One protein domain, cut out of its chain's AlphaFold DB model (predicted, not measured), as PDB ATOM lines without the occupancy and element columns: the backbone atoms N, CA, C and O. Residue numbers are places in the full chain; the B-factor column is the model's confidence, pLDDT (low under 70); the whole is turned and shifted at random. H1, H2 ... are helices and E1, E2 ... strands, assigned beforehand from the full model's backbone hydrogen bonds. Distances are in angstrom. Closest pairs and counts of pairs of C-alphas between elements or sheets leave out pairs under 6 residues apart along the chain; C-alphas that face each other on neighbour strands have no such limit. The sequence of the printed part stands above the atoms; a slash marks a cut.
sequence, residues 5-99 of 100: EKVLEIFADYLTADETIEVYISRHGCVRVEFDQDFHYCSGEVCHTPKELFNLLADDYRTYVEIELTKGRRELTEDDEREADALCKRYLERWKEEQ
ATOM      1  N   GLU A   5     170.051   5.455-169.338       94.69
ATOM      2  CA  GLU A   5     169.471   6.616-170.014       94.69
ATOM      3  C   GLU A   5     169.202   6.317-171.489       94.69
ATOM      4  O   GLU A   5     168.167   6.688-172.032       94.69
ATOM      5  N   LYS A   6     170.098   5.556-172.118       95.31
ATOM      6  CA  LYS A   6     169.967   5.197-173.523       95.31
ATOM      7  C   LYS A   6     168.877   4.153-173.772       95.31
ATOM      8  O   LYS A   6     168.220   4.193-174.804       95.31
ATOM      9  N   VAL A   7     168.635   3.254-172.812       96.88
ATOM     10  CA  VAL A   7     167.462   2.361-172.836       96.88
ATOM     11  C   VAL A   7     166.179   3.191-172.763       96.88
ATOM     12  O   VAL A   7     165.260   2.956-173.542       96.88
ATOM     13  N   LEU A   8     166.126   4.180-171.866       96.44
ATOM     14  CA  LEU A   8     164.958   5.052-171.718       96.44
ATOM     15  C   LEU A   8     164.690   5.861-172.992       96.44
ATOM     16  O   LEU A   8     163.541   5.978-173.397       96.44
ATOM     17  N   GLU A   9     165.734   6.356-173.664       96.50
ATOM     18  CA  GLU A   9     165.605   7.015-174.972       96.50
ATOM     19  C   GLU A   9     165.005   6.090-176.037       96.50
ATOM     20  O   GLU A   9     164.147   6.522-176.808       96.50
ATOM     21  N   ILE A  10     165.424   4.819-176.077       97.06
ATOM     22  CA  ILE A  10     164.905   3.841-177.043       97.06
ATOM     23  C   ILE A  10     163.390   3.695-176.903       97.06
ATOM     24  O   ILE A  10     162.728   3.650-177.940       97.06
ATOM     25  N   PHE A  11     162.878   3.660-175.667       97.69
ATOM     26  CA  PHE A  11     161.462   3.480-175.311       97.69
ATOM     27  C   PHE A  11     160.712   4.783-174.998       97.69
ATOM     28  O   PHE A  11     159.589   4.730-174.498       97.69
ATOM     29  N   ALA A  12     161.290   5.953-175.278       96.75
ATOM     30  CA  ALA A  12     160.724   7.230-174.840       96.75
ATOM     31  C   ALA A  12     159.291   7.457-175.348       96.75
ATOM     32  O   ALA A  12     158.462   8.011-174.629       96.75
ATOM     33  N   ASP A  13     158.979   7.002-176.565       96.88
ATOM     34  CA  ASP A  13     157.634   7.088-177.130       96.88
ATOM     35  C   ASP A  13     156.625   6.196-176.402       96.88
ATOM     36  O   ASP A  13     155.495   6.623-176.182       96.88
ATOM     37  N   TYR A  14     157.034   4.997-175.980       96.69
ATOM     38  CA  TYR A  14     156.197   4.121-175.161       96.69
ATOM     39  C   TYR A  14     155.975   4.697-173.761       96.69
ATOM     40  O   TYR A  14     154.829   4.874-173.362       96.69
ATOM     41  N   LEU A  15     157.047   5.064-173.056       97.06
ATOM     42  CA  LEU A  15     156.969   5.597-171.690       97.06
ATOM     43  C   LEU A  15     156.201   6.926-171.609       97.06
ATOM     44  O   LEU A  15     155.720   7.299-170.549       97.06
ATOM     45  N   THR A  16     156.090   7.658-172.722       96.94
ATOM     46  CA  THR A  16     155.239   8.856-172.806       96.94
ATOM     47  C   THR A  16     153.764   8.505-173.032       96.94
ATOM     48  O   THR A  16     152.893   9.280-172.653       96.94
ATOM     49  N   ALA A  17     153.477   7.387-173.702       96.12
ATOM     50  CA  ALA A  17     152.119   6.972-174.046       96.12
ATOM     51  C   ALA A  17     151.430   6.190-172.918       96.12
ATOM     52  O   ALA A  17     150.222   6.326-172.738       96.12
ATOM     53  N   ASP A  18     152.184   5.373-172.184       95.19
ATOM     54  CA  ASP A  18     151.681   4.564-171.080       95.19
ATOM     55  C   ASP A  18     151.923   5.258-169.736       95.19
ATOM     56  O   ASP A  18     153.005   5.188-169.159       95.19
ATOM     57  N   GLU A  19     150.889   5.933-169.234       92.38
ATOM     58  CA  GLU A  19     150.931   6.671-167.963       92.38
ATOM     59  C   GLU A  19     150.974   5.754-166.729       92.38
ATOM     60  O   GLU A  19     151.127   6.242-165.608       92.38
ATOM     61  N   THR A  20     150.826   4.435-166.901       94.06
ATOM     62  CA  THR A  20     150.854   3.483-165.780       94.06
ATOM     63  C   THR A  20     152.264   3.033-165.413       94.06
ATOM     64  O   THR A  20     152.461   2.485-164.325       94.06
ATOM     65  N   ILE A  21     153.251   3.287-166.278       95.81
ATOM     66  CA  ILE A  21     154.646   2.894-166.077       95.81
ATOM     67  C   ILE A  21     155.512   4.118-165.794       95.81
ATOM     68  O   ILE A  21     155.594   5.052-166.586       95.81
ATOM     69  N   GLU A  22     156.267   4.066-164.699       95.94
ATOM     70  CA  GLU A  22     157.341   5.014-164.415       95.94
ATOM     71  C   GLU A  22     158.676   4.286-164.240       95.94
ATOM     72  O   GLU A  22     158.740   3.176-163.710       95.94
ATOM     73  N   VAL A  23     159.778   4.917-164.661       97.81
ATOM     74  CA  VAL A  23     161.127   4.363-164.478       97.81
ATOM     75  C   VAL A  23     162.025   5.366-163.768       97.81
ATOM     76  O   VAL A  23     162.228   6.487-164.231       97.81
ATOM     77  N   TYR A  24     162.623   4.936-162.657       96.00
ATOM     78  CA  TYR A  24     163.503   5.761-161.834       96.00
ATOM     79  C   TYR A  24     164.928   5.218-161.821       96.00
ATOM     80  O   TYR A  24     165.164   4.041-161.546       96.00
ATOM     81  N   ILE A  25     165.908   6.097-162.026       92.44
ATOM     82  CA  ILE A  25     167.321   5.760-161.833       92.44
ATOM     83  C   ILE A  25     167.647   5.847-160.339       92.44
ATOM     84  O   ILE A  25     167.452   6.883-159.701       92.44
ATOM     85  N   SER A  26     168.178   4.765-159.771       92.50
ATOM     86  CA  SER A  26     168.582   4.694-158.366       92.50
ATOM     87  C   SER A  26     170.050   4.292-158.218       92.50
ATOM     88  O   SER A  26     170.697   3.812-159.147       92.50
ATOM     89  N   ARG A  27     170.582   4.399-156.993       91.94
ATOM     90  CA  ARG A  27     171.939   3.923-156.665       91.94
ATOM     91  C   ARG A  27     172.116   2.399-156.802       91.94
ATOM     92  O   ARG A  27     173.243   1.923-156.726       91.94
ATOM     93  N   HIS A  28     171.021   1.643-156.913       90.25
ATOM     94  CA  HIS A  28     171.007   0.176-156.948       90.25
ATOM     95  C   HIS A  28     170.686  -0.396-158.341       90.25
ATOM     96  O   HIS A  28     170.633  -1.615-158.497       90.25
ATOM     97  N   GLY A  29     170.494   0.471-159.340       92.69
ATOM     98  CA  GLY A  29     169.978   0.119-160.664       92.69
ATOM     99  C   GLY A  29     168.774   0.982-161.040       92.69
ATOM    100  O   GLY A  29     168.421   1.914-160.309       92.69
ATOM    101  N   CYS A  30     168.136   0.670-162.163       96.81
ATOM    102  CA  CYS A  30     166.855   1.279-162.522       96.81
ATOM    103  C   CYS A  30     165.701   0.526-161.877       96.81
ATOM    104  O   CYS A  30     165.751  -0.691-161.752       96.81
ATOM    105  N   VAL A  31     164.666   1.255-161.480       97.75
ATOM    106  CA  VAL A  31     163.437   0.692-160.930       97.75
ATOM    107  C   VAL A  31     162.305   1.019-161.889       97.75
ATOM    108  O   VAL A  31     161.997   2.197-162.058       97.75
ATOM    109  N   ARG A  32     161.711  -0.001-162.511       97.69
ATOM    110  CA  ARG A  32     160.436   0.117-163.229       97.69
ATOM    111  C   ARG A  32     159.325  -0.036-162.203       97.69
ATOM    112  O   ARG A  32     159.357  -0.983-161.419       97.69
ATOM    113  N   VAL A  33     158.373   0.883-162.190       97.50
ATOM    114  CA  VAL A  33     157.188   0.861-161.333       97.50
ATOM    115  C   VAL A  33     155.966   0.858-162.231       97.50
ATOM    116  O   VAL A  33     155.886   1.657-163.156       97.50
ATOM    117  N   GLU A  34     155.039  -0.049-161.963       96.75
ATOM    118  CA  GLU A  34     153.753  -0.140-162.649       96.75
ATOM    119  C   GLU A  34     152.641   0.102-161.644       96.75
ATOM    120  O   GLU A  34     152.581  -0.568-160.609       96.75
ATOM    121  N   PHE A  35     151.785   1.067-161.947       95.19
ATOM    122  CA  PHE A  35     150.627   1.423-161.144       95.19
ATOM    123  C   PHE A  35     149.377   0.718-161.660       95.19
ATOM    124  O   PHE A  35     149.188   0.546-162.862       95.19
ATOM    125  N   ASP A  36     148.491   0.336-160.743       90.38
ATOM    126  CA  ASP A  36     147.135  -0.024-161.136       90.38
ATOM    127  C   ASP A  36     146.361   1.209-161.639       90.38
ATOM    128  O   ASP A  36     146.755   2.353-161.418       90.38
ATOM    129  N   GLN A  37     145.237   0.981-162.323       80.00
ATOM    130  CA  GLN A  37     144.468   2.047-162.987       80.00
ATOM    131  C   GLN A  37     144.003   3.167-162.038       80.00
ATOM    132  O   GLN A  37     143.801   4.296-162.481       80.00
ATOM    133  N   ASP A  38     143.850   2.858-160.747       88.19
ATOM    134  CA  ASP A  38     143.421   3.808-159.720       88.19
ATOM    135  C   ASP A  38     144.586   4.306-158.837       88.19
ATOM    136  O   ASP A  38     144.340   5.000-157.848       88.19
ATOM    137  N   PHE A  39     145.835   3.952-159.163       86.56
ATOM    138  CA  PHE A  39     147.075   4.322-158.462       86.56
ATOM    139  C   PHE A  39     147.104   3.995-156.954       86.56
ATOM    140  O   PHE A  39     147.836   4.619-156.181       86.56
ATOM    141  N   HIS A  40     146.304   3.027-156.506       90.44
ATOM    142  CA  HIS A  40     146.271   2.583-155.109       90.44
ATOM    143  C   HIS A  40     147.335   1.528-154.817       90.44
ATOM    144  O   HIS A  40     147.793   1.414-153.675       90.44
ATOM    145  N   TYR A  41     147.725   0.765-155.836       91.94
ATOM    146  CA  TYR A  41     148.745  -0.262-155.738       91.94
ATOM    147  C   TYR A  41     149.774  -0.082-156.843       91.94
ATOM    148  O   TYR A  41     149.465   0.336-157.955       91.94
ATOM    149  N   CYS A  42     151.016  -0.436-156.531       94.88
ATOM    150  CA  CYS A  42     152.071  -0.503-157.522       94.88
ATOM    151  C   CYS A  42     152.892  -1.777-157.349       94.88
ATOM    152  O   CYS A  42     153.121  -2.243-156.225       94.88
ATOM    153  N   SER A  43     153.372  -2.308-158.466       95.06
ATOM    154  CA  SER A  43     154.443  -3.296-158.494       95.06
ATOM    155  C   SER A  43     155.737  -2.619-158.942       95.06
ATOM    156  O   SER A  43     155.709  -1.592-159.619       95.06
ATOM    157  N   GLY A  44     156.884  -3.146-158.518       95.62
ATOM    158  CA  GLY A  44     158.172  -2.581-158.888       95.62
ATOM    159  C   GLY A  44     159.228  -3.654-159.072       95.62
ATOM    160  O   GLY A  44     159.314  -4.584-158.269       95.62
ATOM    161  N   GLU A  45     160.050  -3.492-160.102       97.50
ATOM    162  CA  GLU A  45     161.156  -4.389-160.419       97.50
ATOM    163  C   GLU A  45     162.461  -3.599-160.545       97.50
ATOM    164  O   GLU A  45     162.507  -2.519-161.140       97.50
ATOM    165  N   VAL A  46     163.532  -4.127-159.944       97.56
ATOM    166  CA  VAL A  46     164.863  -3.511-159.980       97.56
ATOM    167  C   VAL A  46     165.698  -4.188-161.060       97.56
ATOM    168  O   VAL A  46     166.045  -5.359-160.939       97.56
ATOM    169  N   CYS A  47     166.088  -3.420-162.071       97.56
ATOM    170  CA  CYS A  47     167.028  -3.828-163.105       97.56
ATOM    171  C   CYS A  47     168.439  -3.361-162.733       97.56
ATOM    172  O   CYS A  47     168.733  -2.161-162.674       97.56
ATOM    173  N   HIS A  48     169.342  -4.310-162.513       96.19
ATOM    174  CA  HIS A  48     170.743  -4.059-162.195       96.19
ATOM    175  C   HIS A  48     171.589  -3.786-163.438       96.19
ATOM    176  O   HIS A  48     172.662  -3.186-163.327       96.19
ATOM    177  N   THR A  49     171.112  -4.178-164.620       96.00
ATOM    178  CA  THR A  49     171.786  -3.889-165.889       96.00
ATOM    179  C   THR A  49     170.868  -3.206-166.909       96.00
ATOM    180  O   THR A  49     169.659  -3.436-166.924       96.00
ATOM    181  N   PRO A  50     171.428  -2.415-167.840       96.06
ATOM    182  CA  PRO A  50     170.669  -1.829-168.948       96.06
ATOM    183  C   PRO A  50     169.994  -2.879-169.840       96.06
ATOM    184  O   PRO A  50     168.944  -2.620-170.415       96.06
ATOM    185  N   LYS A  51     170.566  -4.088-169.933       96.25
ATOM    186  CA  LYS A  51     169.968  -5.195-170.689       96.25
ATOM    187  C   LYS A  51     168.738  -5.779-169.988       96.25
ATOM    188  O   LYS A  51     167.780  -6.115-170.675       96.25
ATOM    189  N   GLU A  52     168.762  -5.886-168.660       97.56
ATOM    190  CA  GLU A  52     167.581  -6.269-167.873       97.56
ATOM    191  C   GLU A  52     166.461  -5.246-168.060       97.56
ATOM    192  O   GLU A  52     165.356  -5.639-168.413       97.56
ATOM    193  N   LEU A  53     166.774  -3.946-167.952       97.69
ATOM    194  CA  LEU A  53     165.781  -2.890-168.172       97.69
ATOM    195  C   LEU A  53     165.195  -2.944-169.587       97.69
ATOM    196  O   LEU A  53     163.988  -2.834-169.753       97.69
ATOM    197  N   PHE A  54     166.039  -3.134-170.602       97.69
ATOM    198  CA  PHE A  54     165.573  -3.252-171.981       97.69
ATOM    199  C   PHE A  54     164.595  -4.418-172.154       97.69
ATOM    200  O   PHE A  54     163.577  -4.260-172.816       97.69
ATOM    201  N   ASN A  55     164.921  -5.590-171.601       97.69
ATOM    202  CA  ASN A  55     164.061  -6.762-171.733       97.69
ATOM    203  C   ASN A  55     162.724  -6.537-171.012       97.69
ATOM    204  O   ASN A  55     161.689  -6.796-171.609       97.69
ATOM    205  N   LEU A  56     162.756  -5.986-169.793       98.00
ATOM    206  CA  LEU A  56     161.546  -5.689-169.027       98.00
ATOM    207  C   LEU A  56     160.631  -4.709-169.778       98.00
ATOM    208  O   LEU A  56     159.466  -5.009-169.993       98.00
ATOM    209  N   LEU A  57     161.170  -3.588-170.271       97.94
ATOM    210  CA  LEU A  57     160.379  -2.611-171.033       97.94
ATOM    211  C   LEU A  57     159.892  -3.144-172.390       97.94
ATOM    212  O   LEU A  57     158.869  -2.687-172.895       97.94
ATOM    213  N   ALA A  58     160.612  -4.089-173.002       97.62
ATOM    214  CA  ALA A  58     160.156  -4.751-174.221       97.62
ATOM    215  C   ALA A  58     158.943  -5.654-173.953       97.62
ATOM    216  O   ALA A  58     158.009  -5.656-174.756       97.62
ATOM    217  N   ASP A  59     158.960  -6.384-172.836       97.12
ATOM    218  CA  ASP A  59     157.841  -7.220-172.403       97.12
ATOM    219  C   ASP A  59     156.634  -6.344-172.019       97.12
ATOM    220  O   ASP A  59     155.531  -6.580-172.514       97.12
ATOM    221  N   ASP A  60     156.858  -5.263-171.262       97.31
ATOM    222  CA  ASP A  60     155.821  -4.285-170.897       97.31
ATOM    223  C   ASP A  60     155.158  -3.679-172.138       97.31
ATOM    224  O   ASP A  60     153.933  -3.678-172.277       97.31
ATOM    225  N   TYR A  61     155.971  -3.233-173.102       97.75
ATOM    226  CA  TYR A  61     155.465  -2.674-174.350       97.75
ATOM    227  C   TYR A  61     154.648  -3.688-175.156       97.75
ATOM    228  O   TYR A  61     153.631  -3.325-175.753       97.75
ATOM    229  N   ARG A  62     155.072  -4.958-175.189       97.44
ATOM    230  CA  ARG A  62     154.320  -6.013-175.873       97.44
ATOM    231  C   ARG A  62     152.928  -6.150-175.262       97.44
ATOM    232  O   ARG A  62     151.945  -6.095-175.998       97.44
ATOM    233  N   THR A  63     152.843  -6.256-173.936       95.44
ATOM    234  CA  THR A  63     151.562  -6.333-173.223       95.44
ATOM    235  C   THR A  63     150.707  -5.085-173.452       95.44
ATOM    236  O   THR A  63     149.514  -5.208-173.733       95.44
ATOM    237  N   TYR A  64     151.302  -3.888-173.430       96.00
ATOM    238  CA  TYR A  64     150.609  -2.639-173.760       96.00
ATOM    239  C   TYR A  64     149.973  -2.683-175.161       96.00
ATOM    240  O   TYR A  64     148.793  -2.368-175.325       96.00
ATOM    241  N   VAL A  65     150.720  -3.122-176.179       97.12
ATOM    242  CA  VAL A  65     150.210  -3.232-177.555       97.12
ATOM    243  C   VAL A  65     149.099  -4.275-177.662       97.12
ATOM    244  O   VAL A  65     148.075  -4.013-178.292       97.12
ATOM    245  N   GLU A  66     149.265  -5.436-177.032       97.44
ATOM    246  CA  GLU A  66     148.252  -6.496-176.991       97.44
ATOM    247  C   GLU A  66     146.931  -5.990-176.379       97.44
ATOM    248  O   GLU A  66     145.844  -6.211-176.931       97.44
ATOM    249  N   ILE A  67     147.009  -5.231-175.281       95.44
ATOM    250  CA  ILE A  67     145.850  -4.571-174.667       95.44
ATOM    251  C   ILE A  67     145.260  -3.527-175.617       95.44
ATOM    252  O   ILE A  67     144.042  -3.480-175.783       95.44
ATOM    253  N   GLU A  68     146.082  -2.725-176.290       95.81
ATOM    254  CA  GLU A  68     145.602  -1.692-177.206       95.81
ATOM    255  C   GLU A  68     144.915  -2.253-178.461       95.81
ATOM    256  O   GLU A  68     143.933  -1.664-178.926       95.81
ATOM    257  N   LEU A  69     145.363  -3.395-178.986       97.12
ATOM    258  CA  LEU A  69     144.756  -4.076-180.139       97.12
ATOM    259  C   LEU A  69     143.423  -4.751-179.781       97.12
ATOM    260  O   LEU A  69     142.452  -4.730-180.548       97.12
ATOM    261  N   THR A  70     143.346  -5.328-178.584       97.50
ATOM    262  CA  THR A  70     142.147  -6.023-178.086       97.50
ATOM    263  C   THR A  70     141.176  -5.098-177.353       97.50
ATOM    264  O   THR A  70     140.025  -5.470-177.095       97.50
ATOM    265  N   LYS A  71     141.638  -3.899-176.979       94.81
ATOM    266  CA  LYS A  71     141.019  -2.996-175.998       94.81
ATOM    267  C   LYS A  71     140.720  -3.670-174.657       94.81
ATOM    268  O   LYS A  71     139.793  -3.251-173.966       94.81
ATOM    269  N   GLY A  72     141.438  -4.752-174.335       93.19
ATOM    270  CA  GLY A  72     141.178  -5.607-173.174       93.19
ATOM    271  C   GLY A  72     139.791  -6.266-173.175       93.19
ATOM    272  O   GLY A  72     139.282  -6.632-172.119       93.19
ATOM    273  N   ARG A  73     139.118  -6.359-174.333       96.06
ATOM    274  CA  ARG A  73     137.713  -6.815-174.448       96.06
ATOM    275  C   ARG A  73     137.553  -8.177-175.112       96.06
ATOM    276  O   ARG A  73     136.433  -8.678-175.207       96.06
ATOM    277  N   ARG A  74     138.641  -8.741-175.624       97.25
ATOM    278  CA  ARG A  74     138.681 -10.022-176.329       97.25
ATOM    279  C   ARG A  74     140.067 -10.640-176.192       97.25
ATOM    280  O   ARG A  74     141.025  -9.929-175.916       97.25
ATOM    281  N   GLU A  75     140.147 -11.935-176.460       97.06
ATOM    282  CA  GLU A  75     141.419 -12.641-176.591       97.06
ATOM    283  C   GLU A  75     142.216 -12.145-177.805       97.06
ATOM    284  O   GLU A  75     141.653 -11.600-178.772       97.06
ATOM    285  N   LEU A  76     143.528 -12.368-177.745       97.06
ATOM    286  CA  LEU A  76     144.438 -12.150-178.860       97.06
ATOM    287  C   LEU A  76     144.128 -13.110-180.008       97.06
ATOM    288  O   LEU A  76     143.781 -14.277-179.813       97.06
ATOM    289  N   THR A  77     144.248 -12.594-181.224       98.00
ATOM    290  CA  THR A  77     144.238 -13.382-182.455       98.00
ATOM    291  C   THR A  77     145.656 -13.492-183.006       98.00
ATOM    292  O   THR A  77     146.519 -12.680-182.678       98.00
ATOM    293  N   GLU A  78     145.888 -14.444-183.912       97.81
ATOM    294  CA  GLU A  78     147.174 -14.562-184.617       97.81
ATOM    295  C   GLU A  78     147.555 -13.270-185.367       97.81
ATOM    296  O   GLU A  78     148.736 -12.982-185.552       97.81
ATOM    297  N   ASP A  79     146.569 -12.482-185.812       97.69
ATOM    298  CA  ASP A  79     146.812 -11.179-186.436       97.69
ATOM    299  C   ASP A  79     147.353 -10.161-185.426       97.69
ATOM    300  O   ASP A  79     148.334  -9.479-185.729       97.69
ATOM    301  N   ASP A  80     146.777 -10.109-184.221       97.56
ATOM    302  CA  ASP A  80     147.239  -9.201-183.165       97.56
ATOM    303  C   ASP A  80     148.653  -9.557-182.706       97.56
ATOM    304  O   ASP A  80     149.483  -8.669-182.538       97.56
ATOM    305  N   GLU A  81     148.953 -10.849-182.543       97.12
ATOM    306  CA  GLU A  81     150.291 -11.314-182.163       97.12
ATOM    307  C   GLU A  81     151.338 -10.903-183.207       97.12
ATOM    308  O   GLU A  81     152.400 -10.383-182.859       97.12
ATOM    309  N   ARG A  82     151.026 -11.070-184.500       97.12
ATOM    310  CA  ARG A  82     151.917 -10.641-185.588       97.12
ATOM    311  C   ARG A  82     152.129  -9.135-185.601       97.12
ATOM    312  O   ARG A  82     153.243  -8.682-185.874       97.12
ATOM    313  N   GLU A  83     151.080  -8.361-185.347       97.06
ATOM    314  CA  GLU A  83     151.174  -6.904-185.283       97.06
ATOM    315  C   GLU A  83     151.992  -6.447-184.067       97.06
ATOM    316  O   GLU A  83     152.897  -5.620-184.214       97.06
ATOM    317  N   ALA A  84     151.763  -7.046-182.895       96.50
ATOM    318  CA  ALA A  84     152.532  -6.785-181.684       96.50
ATOM    319  C   ALA A  84     154.020  -7.112-181.871       96.50
ATOM    320  O   ALA A  84     154.875  -6.271-181.578       96.50
ATOM    321  N   ASP A  85     154.348  -8.275-182.440       95.75
ATOM    322  CA  ASP A  85     155.729  -8.669-182.735       95.75
ATOM    323  C   ASP A  85     156.402  -7.691-183.718       95.75
ATOM    324  O   ASP A  85     157.560  -7.301-183.525       95.75
ATOM    325  N   ALA A  86     155.684  -7.251-184.760       95.94
ATOM    326  CA  ALA A  86     156.195  -6.281-185.728       95.94
ATOM    327  C   ALA A  86     156.493  -4.922-185.076       95.94
ATOM    328  O   ALA A  86     157.541  -4.327-185.344       95.94
ATOM    329  N   LEU A  87     155.608  -4.448-184.195       95.00
ATOM    330  CA  LEU A  87     155.802  -3.205-183.451       95.00
ATOM    331  C   LEU A  87     156.964  -3.318-182.458       95.00
ATOM    332  O   LEU A  87     157.803  -2.419-182.413       95.00
ATOM    333  N   CYS A  88     157.078  -4.428-181.725       94.50
ATOM    334  CA  CYS A  88     158.166  -4.664-180.770       94.50
ATOM    335  C   CYS A  88     159.541  -4.741-181.449       94.50
ATOM    336  O   CYS A  88     160.547  -4.279-180.899       94.50
ATOM    337  N   LYS A  89     159.600  -5.267-182.681       95.12
ATOM    338  CA  LYS A  89     160.843  -5.393-183.456       95.12
ATOM    339  C   LYS A  89     161.582  -4.063-183.624       95.12
ATOM    340  O   LYS A  89     162.813  -4.065-183.628       95.12
ATOM    341  N   ARG A  90     160.866  -2.931-183.672       94.00
ATOM    342  CA  ARG A  90     161.466  -1.592-183.814       94.00
ATOM    343  C   ARG A  90     162.429  -1.252-182.673       94.00
ATOM    344  O   ARG A  90     163.484  -0.673-182.911       94.00
ATOM    345  N   TYR A  91     162.098  -1.635-181.439       94.12
ATOM    346  CA  TYR A  91     162.937  -1.353-180.274       94.12
ATOM    347  C   TYR A  91     164.153  -2.275-180.226       94.12
ATOM    348  O   TYR A  91     165.240  -1.841-179.852       94.12
ATOM    349  N   LEU A  92     164.002  -3.526-180.675       93.38
ATOM    350  CA  LEU A  92     165.127  -4.450-180.845       93.38
ATOM    351  C   LEU A  92     166.120  -3.966-181.906       93.38
ATOM    352  O   LEU A  92     167.320  -4.188-181.753       93.38
ATOM    353  N   GLU A  93     165.639  -3.341-182.979       95.44
ATOM    354  CA  GLU A  93     166.486  -2.754-184.021       95.44
ATOM    355  C   GLU A  93     167.241  -1.531-183.489       95.44
ATOM    356  O   GLU A  93     168.471  -1.552-183.503       95.44
ATOM    357  N   ARG A  94     166.541  -0.560-182.879       94.12
ATOM    358  CA  ARG A  94     167.174   0.594-182.206       94.12
ATOM    359  C   ARG A  94     168.221   0.162-181.175       94.12
ATOM    360  O   ARG A  94     169.314   0.707-181.125       94.12
ATOM    361  N   TRP A  95     167.928  -0.862-180.371       94.00
ATOM    362  CA  TRP A  95     168.884  -1.398-179.397       94.00
ATOM    363  C   TRP A  95     170.165  -1.937-180.030       94.00
ATOM    364  O   TRP A  95     171.231  -1.807-179.435       94.00
ATOM    365  N   LYS A  96     170.074  -2.582-181.198       93.00
ATOM    366  CA  LYS A  96     171.252  -3.110-181.900       93.00
ATOM    367  C   LYS A  96     172.097  -1.985-182.481       93.00
ATOM    368  O   LYS A  96     173.306  -2.027-182.304       93.00
ATOM    369  N   GLU A  97     171.460  -1.002-183.114       92.25
ATOM    370  CA  GLU A  97     172.133   0.174-183.685       92.25
ATOM    371  C   GLU A  97     172.934   0.932-182.622       92.25
ATOM    372  O   GLU A  97     174.061   1.340-182.859       92.25
ATOM    373  N   GLU A  98     172.388   1.051-181.414       89.56
ATOM    374  CA  GLU A  98     173.021   1.779-180.311       89.56
ATOM    375  C   GLU A  98     174.141   0.977-179.604       89.56
ATOM    376  O   GLU A  98     174.822   1.491-178.715       89.56
ATOM    377  N   GLN A  99     174.346  -0.299-179.954       82.06
ATOM    378  CA  GLN A  99     175.455  -1.122-179.436       82.06
ATOM    379  C   GLN A  99     176.680  -1.148-180.363       82.06
ATOM    380  O   GLN A  99     177.717  -1.663-179.931       82.06
TER     381      GLN A  99
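What this domain is: This is residues 5 to 99 of the 100 residues of an uncharacterized protein of Fusicatenibacter saccharivorans (UniProt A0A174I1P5). Picture a small twisted sheet of three strands, E1, E2 and E3, with the long helix H3 along one face; a second long helix, H4, folds back along H3 on the side away from the sheet. The short helices H1 and H2 lie to one side of this stack, H1 by residues 50 to 54 of H3 and 91 to 95 of H4, H2 beside H3 and near the E1 edge of the sheet. The printed part has 95 residues, with four named helices and three named strands in the order H1 H2 E1 E2 E3 H3 H4; the sheet's order is E1 - E2 - E3, all antiparallel, and the class is mixed, helices and strands. The whole is compact, with a radius of gyration of the C-alphas of 13.9 A, and flat, spanning 41 by 38 by 18 A.

How they stand to each other: Start at E1, residues 21 to 26, E2, residues 29 to 35, and E3, residues 42 to 47: they form a meander, each strand the antiparallel neighbour of the one before, only just strongly twisted, with C-alphas up to 4.1 A off the best plane. In the hairpin E1 and E2, at 155 degrees, find N 24 and O 31 at 2.9 A; in the hairpin E2 and E3, at 160 degrees, N 32 and O 45 at 3.0 A. H3, residues 50 to 70, is on one face of the sheet at a height of 10.9 A, making two layers, a sheet with a helix on one face. It lies over E2 and runs along the strands, at 6 degrees to E2 on the local plane; the closest C-alphas of H3 and E3 are those of Leu 53 and Cys 47, 5.3 A apart. H4, residues 78 to 97, touches H3 in a helical hairpin, opposite ways at a shallow tilt of 28 degrees, closest at the C-alphas of Val 65 and Ala 84, 5.9 A. H1, residues 5 to 10, touches H4 at a steep tilt of 43 degrees, closest at the C-alphas of Ile 10 and Tyr 91, 6.4 A; it only just touches H3, with 3 pairs of C-alphas within 8 A, closest at Val 7 and Phe 54, 6.0 A. H2, residues 12 to 17, only grazes the sheet with residues 14 to 16, and is close to H3 but not clearly touching, the C-alphas of Tyr 14 and Tyr 61 being 6.9 A apart. Every O i to N i+4 pair is within hydrogen-bond range in H1, H2 and H3, and 13 of 16 in H4.

Where its parts are: Find C-alpha 21 at (154.646, 2.894, -166.077), where E1 begins; it runs 16.0 A to residue 26, E2 19.4 A from 29 to 35, and E3 16.3 A from 42 to 47. From C-alpha 50 at (170.669, -1.829, -168.948), H3 runs 30.2 A to residue 70. H4 runs 29.0 A from residue 78 to C-alpha 97 at (172.133, 0.174, -183.685). H1, residues 5 to 10, and H2, residues 12 to 17, are short.

The domain as a whole: Look at the C-alphas of Arg 27 and Asp 79 for the two farthest apart, 41.8 A. The printed part has no cut, and no link is long. The mean pLDDT of the printed part is 95.3, and no printed residue is under 70.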